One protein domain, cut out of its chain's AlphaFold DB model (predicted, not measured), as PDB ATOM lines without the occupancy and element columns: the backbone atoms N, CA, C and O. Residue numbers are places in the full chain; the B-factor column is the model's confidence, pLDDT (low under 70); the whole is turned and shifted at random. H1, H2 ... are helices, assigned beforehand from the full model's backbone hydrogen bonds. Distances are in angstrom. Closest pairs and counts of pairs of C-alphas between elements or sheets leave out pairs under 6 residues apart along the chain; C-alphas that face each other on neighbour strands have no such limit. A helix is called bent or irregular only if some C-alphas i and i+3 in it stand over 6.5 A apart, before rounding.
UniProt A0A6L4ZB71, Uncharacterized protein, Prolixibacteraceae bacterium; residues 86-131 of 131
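This is residues 86 to 131 of the 131 residues of an uncharacterized protein of Prolixibacteraceae bacterium (UniProt A0A6L4ZB71). Two long helices, H1 and then H2, meet near their ends and make a wide, open V, with the tight link at Lys 106 at its corner. Away from that corner both arms stick out free, H1 with residues 86 to 98 and H2 with residues 112 to 129. The printed part has 46 residues with two named helices and no named strand; the class is all helix. It is extended, with a radius of gyration of the C-alphas of 15.3 A, and flat, spanning 44 by 30 by 5 A.

Find C-alpha 86 at (21.294, -47.363, -25.460); here H1 begins, and it runs through residues 86 to 105, 28.8 A from first to last C-alpha. It ends at C-alpha 105, at (46.580, -33.775, -27.135). After one residue between them, H2 begins at Tyr 107; it holds residues 107 to 129 and measures 34.2 A from first to last C-alpha, ending at C-alpha 129 at (43.762, -57.638, -57.592). Neither helix is bent.

Look at Val 103 and Leu 110, the closest C-alphas of H1 and H2, 6.7 A apart. The two helices are close but not clearly touching, with 2 pairs of C-alphas within 8 A. They stand at a steep tilt of 64 degrees and run opposite ways. Their centres are 21.3 A apart. In H1 every O i to N i+4 pair is within hydrogen-bond range; in H2, 14 of 19 are.

Compare C-alphas 86 and 131: those of Pro 86 and Lys 131 are the two farthest apart, 44.9 A. The printed part has no cut and ends at residue 131, the chain's last residue. The mean pLDDT of the printed part is 75.2, and in this model residues 124 to 131 are under 70.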
ATOM      1  N   PRO A  86      20.382 -48.037 -26.388       75.94
ATOM      2  CA  PRO A  86      21.294 -47.363 -25.460       75.94
ATOM      3  C   PRO A  86      22.729 -47.908 -25.500       75.94
ATOM      4  O   PRO A  86      23.665 -47.124 -25.381       75.94
ATOM      5  N   LEU A  87      22.931 -49.205 -25.760       81.88
ATOM      6  CA  LEU A  87      24.275 -49.800 -25.819       81.88
ATOM      7  C   LEU A  87      25.118 -49.216 -26.957       81.88
ATOM      8  O   LEU A  87      26.280 -48.867 -26.772       81.88
ATOM      9  N   LEU A  88      24.514 -49.043 -28.132       80.88
ATOM     10  CA  LEU A  88      25.213 -48.495 -29.296       80.88
ATOM     11  C   LEU A  88      25.539 -47.010 -29.122       80.88
ATOM     12  O   LEU A  88      26.540 -46.547 -29.662       80.88
ATOM     13  N   LYS A  89      24.741 -46.278 -28.332       80.00
ATOM     14  CA  LYS A  89      25.073 -44.899 -27.952       80.00
ATOM     15  C   LYS A  89      26.302 -44.846 -27.052       80.00
ATOM     16  O   LYS A  89      27.152 -43.996 -27.273       80.00
ATOM     17  N   ILE A  90      26.408 -45.744 -26.071       82.81
ATOM     18  CA  ILE A  90      27.561 -45.794 -25.161       82.81
ATOM     19  C   ILE A  90      28.838 -46.103 -25.945       82.81
ATOM     20  O   ILE A  90      29.838 -45.413 -25.773       82.81
ATOM     21  N   VAL A  91      28.784 -47.075 -26.859       85.12
ATOM     22  CA  VAL A  91      29.915 -47.400 -27.743       85.12
ATOM     23  C   VAL A  91      30.296 -46.200 -28.615       85.12
ATOM     24  O   VAL A  91      31.469 -45.843 -28.678       85.12
ATOM     25  N   GLY A  92      29.318 -45.530 -29.236       82.12
ATOM     26  CA  GLY A  92      29.568 -44.328 -30.037       82.12
ATOM     27  C   GLY A  92      30.192 -43.186 -29.227       82.12
ATOM     28  O   GLY A  92      31.158 -42.575 -29.676       82.12
ATOM     29  N   LEU A  93      29.704 -42.948 -28.006       84.88
ATOM     30  CA  LEU A  93      30.243 -41.939 -27.092       84.88
ATOM     31  C   LEU A  93      31.662 -42.276 -26.622       84.88
ATOM     32  O   LEU A  93      32.497 -41.382 -26.558       84.88
ATOM     33  N   ALA A  94      31.956 -43.545 -26.330       86.81
ATOM     34  CA  ALA A  94      33.298 -43.979 -25.944       86.81
ATOM     35  C   ALA A  94      34.306 -43.773 -27.086       86.81
ATOM     36  O   ALA A  94      35.395 -43.245 -26.861       86.81
ATOM     37  N   ILE A  95      33.919 -44.122 -28.317       85.50
ATOM     38  CA  ILE A  95      34.732 -43.880 -29.517       85.50
ATOM     39  C   ILE A  95      34.948 -42.377 -29.715       85.50
ATOM     40  O   ILE A  95      36.085 -41.937 -29.884       85.50
ATOM     41  N   GLN A  96      33.880 -41.578 -29.643       83.06
ATOM     42  CA  GLN A  96      33.956 -40.125 -29.779       83.06
ATOM     43  C   GLN A  96      34.882 -39.515 -28.721       83.06
ATOM     44  O   GLN A  96      35.761 -38.730 -29.061       83.06
ATOM     45  N   PHE A  97      34.742 -39.911 -27.456       87.94
ATOM     46  CA  PHE A  97      35.576 -39.423 -26.361       87.94
ATOM     47  C   PHE A  97      37.050 -39.812 -26.533       87.94
ATOM     48  O   PHE A  97      37.936 -38.985 -26.305       87.94
ATOM     49  N   GLY A  98      37.318 -41.039 -26.990       84.50
ATOM     50  CA  GLY A  98      38.665 -41.501 -27.321       84.50
ATOM     51  C   GLY A  98      39.302 -40.669 -28.434       84.50
ATOM     52  O   GLY A  98      40.412 -40.164 -28.263       84.50
ATOM     53  N   ILE A  99      38.580 -40.444 -29.536       81.06
ATOM     54  CA  ILE A  99      39.059 -39.618 -30.654       81.06
ATOM     55  C   ILE A  99      39.282 -38.175 -30.195       81.06
ATOM     56  O   ILE A  99      40.357 -37.630 -30.424       81.06
ATOM     57  N   THR A 100      38.320 -37.562 -29.501       82.19
ATOM     58  CA  THR A 100      38.432 -36.179 -29.016       82.19
ATOM     59  C   THR A 100      39.626 -36.005 -28.076       82.19
ATOM     60  O   THR A 100      40.400 -35.069 -28.248       82.19
ATOM     61  N   THR A 101      39.845 -36.933 -27.141       80.88
ATOM     62  CA  THR A 101      40.977 -36.864 -26.199       80.88
ATOM     63  C   THR A 101      42.328 -36.949 -26.913       80.88
ATOM     64  O   THR A 101      43.277 -36.255 -26.538       80.88
ATOM     65  N   LEU A 102      42.425 -37.780 -27.955       77.75
ATOM     66  CA  LEU A 102      43.643 -37.926 -28.752       77.75
ATOM     67  C   LEU A 102      43.877 -36.716 -29.671       77.75
ATOM     68  O   LEU A 102      44.996 -36.202 -29.729       77.75
ATOM     69  N   VAL A 103      42.820 -36.212 -30.319       77.94
ATOM     70  CA  VAL A 103      42.839 -34.996 -31.152       77.94
ATOM     71  C   VAL A 103      43.309 -33.788 -30.341       77.94
ATOM     72  O   VAL A 103      44.183 -33.052 -30.795       77.94
ATOM     73  N   SER A 104      42.783 -33.605 -29.125       76.75
ATOM     74  CA  SER A 104      43.124 -32.464 -28.268       76.75
ATOM     75  C   SER A 104      44.564 -32.485 -27.753       76.75
ATOM     76  O   SER A 104      45.092 -31.428 -27.421       76.75
ATOM     77  N   LYS A 105      45.213 -33.656 -27.671       74.81
ATOM     78  CA  LYS A 105      46.580 -33.775 -27.135       74.81
ATOM     79  C   LYS A 105      47.670 -33.788 -28.210       74.81
ATOM     80  O   LYS A 105      48.757 -33.291 -27.927       74.81
ATOM     81  N   LYS A 106      47.429 -34.350 -29.407       71.25
ATOM     82  CA  LYS A 106      48.430 -34.460 -30.498       71.25
ATOM     83  C   LYS A 106      47.789 -34.533 -31.897       71.25
ATOM     84  O   LYS A 106      47.834 -35.574 -32.551       71.25
ATOM     85  N   TYR A 107      47.229 -33.422 -32.380       71.06
ATOM     86  CA  TYR A 107      46.530 -33.366 -33.675       71.06
ATOM     87  C   TYR A 107      47.377 -33.833 -34.875       71.06
ATOM     88  O   TYR A 107      46.931 -34.692 -35.632       71.06
ATOM     89  N   ASN A 108      48.612 -33.333 -35.024       70.75
ATOM     90  CA  ASN A 108      49.464 -33.688 -36.171       70.75
ATOM     91  C   ASN A 108      49.859 -35.172 -36.161       70.75
ATOM     92  O   ASN A 108      49.709 -35.854 -37.166       70.75
ATOM     93  N   THR A 109      50.263 -35.708 -35.006       72.31
ATOM     94  CA  THR A 109      50.651 -37.123 -34.882       72.31
ATOM     95  C   THR A 109      49.474 -38.067 -35.126       72.31
ATOM     96  O   THR A 109      49.650 -39.139 -35.705       72.31
ATOM     97  N   LEU A 110      48.264 -37.677 -34.710       75.00
ATOM     98  CA  LEU A 110      47.054 -38.442 -34.997       75.00
ATOM     99  C   LEU A 110      46.720 -38.412 -36.488       75.00
ATOM    100  O   LEU A 110      46.408 -39.459 -37.046       75.00
ATOM    101  N   LYS A 111      46.800 -37.241 -37.132       77.38
ATOM    102  CA  LYS A 111      46.548 -37.103 -38.569       77.38
ATOM    103  C   LYS A 111      47.469 -38.026 -39.366       77.38
ATOM    104  O   LYS A 111      46.977 -38.796 -40.184       77.38
ATOM    105  N   ASP A 112      48.761 -38.023 -39.055       81.19
ATOM    106  CA  ASP A 112      49.743 -38.856 -39.752       81.19
ATOM    107  C   ASP A 112      49.529 -40.351 -39.466       81.19
ATOM    108  O   ASP A 112      49.581 -41.165 -40.384       81.19
ATOM    109  N   SER A 113      49.185 -40.721 -38.226       78.88
ATOM    110  CA  SER A 113      48.891 -42.118 -37.859       78.88
ATOM    111  C   SER A 113      47.615 -42.640 -38.525       78.88
ATOM    112  O   SER A 113      47.581 -43.764 -39.017       78.88
ATOM    113  N   VAL A 114      46.556 -41.828 -38.574       79.56
ATOM    114  CA  VAL A 114      45.287 -42.190 -39.221       79.56
ATOM    115  C   VAL A 114      45.475 -42.299 -40.731       79.56
ATOM    116  O   VAL A 114      45.031 -43.280 -41.321       79.56
ATOM    117  N   ILE A 115      46.179 -41.348 -41.352       81.88
ATOM    118  CA  ILE A 115      46.512 -41.405 -42.781       81.88
ATOM    119  C   ILE A 115      47.381 -42.632 -43.082       81.88
ATOM    120  O   ILE A 115      47.138 -43.311 -44.077       81.88
ATOM    121  N   GLN A 116      48.338 -42.977 -42.217       83.75
ATOM    122  CA  GLN A 116      49.183 -44.162 -42.386       83.75
ATOM    123  C   GLN A 116      48.395 -45.476 -42.263       83.75
ATOM    124  O   GLN A 116      48.658 -46.422 -43.001       83.75
ATOM    125  N   ILE A 117      47.420 -45.557 -41.355       84.06
ATOM    126  CA  ILE A 117      46.555 -46.740 -41.232       84.06
ATOM    127  C   ILE A 117      45.643 -46.846 -42.457       84.06
ATOM    128  O   ILE A 117      45.543 -47.914 -43.052       84.06
ATOM    129  N   ILE A 118      45.007 -45.744 -42.860       83.12
ATOM    130  CA  ILE A 118      44.094 -45.728 -44.008       83.12
ATOM    131  C   ILE A 118      44.835 -46.071 -45.306       83.12
ATOM    132  O   ILE A 118      44.339 -46.894 -46.070       83.12
ATOM    133  N   SER A 119      46.026 -45.506 -45.533       83.56
ATOM    134  CA  SER A 119      46.856 -45.822 -46.710       83.56
ATOM    135  C   SER A 119      47.289 -47.283 -46.729       83.56
ATOM    136  O   SER A 119      47.060 -47.948 -47.728       83.56
ATOM    137  N   ARG A 120      47.771 -47.847 -45.612       82.44
ATOM    138  CA  ARG A 120      48.099 -49.285 -45.546       82.44
ATOM    139  C   ARG A 120      46.909 -50.186 -45.883       82.44
ATOM    140  O   ARG A 120      47.076 -51.174 -46.585       82.44
ATOM    141  N   PHE A 121      45.711 -49.839 -45.413       78.38
ATOM    142  CA  PHE A 121      44.495 -50.602 -45.714       78.38
ATOM    143  C   PHE A 121      44.001 -50.438 -47.161       78.38
ATOM    144  O   PHE A 121      43.331 -51.336 -47.675       78.38
ATOM    145  N   LEU A 122      44.284 -49.302 -47.803       80.56
ATOM    146  CA  LEU A 122      43.964 -49.055 -49.212       80.56
ATOM    147  C   LEU A 122      44.971 -49.749 -50.137       80.56
ATOM    148  O   LEU A 122      44.549 -50.445 -51.058       80.56
ATOM    149  N   ASP A 123      46.264 -49.658 -49.831       73.06
ATOM    150  CA  ASP A 123      47.348 -50.238 -50.632       73.06
ATOM    151  C   ASP A 123      47.351 -51.780 -50.563       73.06
ATOM    152  O   ASP A 123      47.559 -52.454 -51.571       73.06
ATOM    153  N   GLU A 124      47.009 -52.377 -49.411       64.88
ATOM    154  CA  GLU A 124      46.900 -53.842 -49.267       64.88
ATOM    155  C   GLU A 124      45.765 -54.451 -50.123       64.88
ATOM    156  O   GLU A 124      45.782 -55.646 -50.445       64.88
ATOM    157  N   LYS A 125      44.775 -53.647 -50.536       57.75
ATOM    158  CA  LYS A 125      43.700 -54.100 -51.433       57.75
ATOM    159  C   LYS A 125      44.068 -54.049 -52.917       57.75
ATOM    160  O   LYS A 125      43.408 -54.744 -53.693       57.75
ATOM    161  N   GLU A 126      45.081 -53.285 -53.318       55.91
ATOM    162  CA  GLU A 126      45.516 -53.225 -54.721       55.91
ATOM    163  C   GLU A 126      46.399 -54.422 -55.107       55.91
ATOM    164  O   GLU A 126      46.231 -54.976 -56.195       55.91
ATOM    165  N   ASP A 127      47.228 -54.925 -54.187       51.28
ATOM    166  CA  ASP A 127      48.145 -56.052 -54.441       51.28
ATOM    167  C   ASP A 127      47.420 -57.413 -54.590       51.28
ATOM    168  O   ASP A 127      47.896 -58.344 -55.237       51.28
ATOM    169  N   LYS A 128      46.190 -57.531 -54.066       52.16
ATOM    170  CA  LYS A 128      45.350 -58.741 -54.218       52.16
ATOM    171  C   LYS A 128      44.482 -58.753 -55.482       52.16
ATOM    172  O   LYS A 128      43.771 -59.730 -55.698       52.16
ATOM    173  N   ARG A 129      44.507 -57.700 -56.314       48.66
ATOM    174  CA  ARG A 129      43.762 -57.638 -57.592       48.66
ATOM    175  C   ARG A 129      44.611 -57.954 -58.832       48.66
ATOM    176  O   ARG A 129      44.044 -58.020 -59.919       48.66
ATOM    177  N   GLN A 130      45.926 -58.150 -58.689       46.69
ATOM    178  CA  GLN A 130      46.843 -58.474 -59.799       46.69
ATOM    179  C   GLN A 130      47.422 -59.906 -59.756       46.69
ATOM    180  O   GLN A 130      48.358 -60.203 -60.497       46.69
ATOM    181  N   LYS A 131      46.872 -60.808 -58.934       39.00
ATOM    182  CA  LYS A 131      47.201 -62.244 -58.950       39.00
ATOM    183  C   LYS A 131      45.984 -63.102 -59.247       39.00
ATOM    184  O   LYS A 131      44.912 -62.796 -58.682       39.00
TER     185      LYS A 131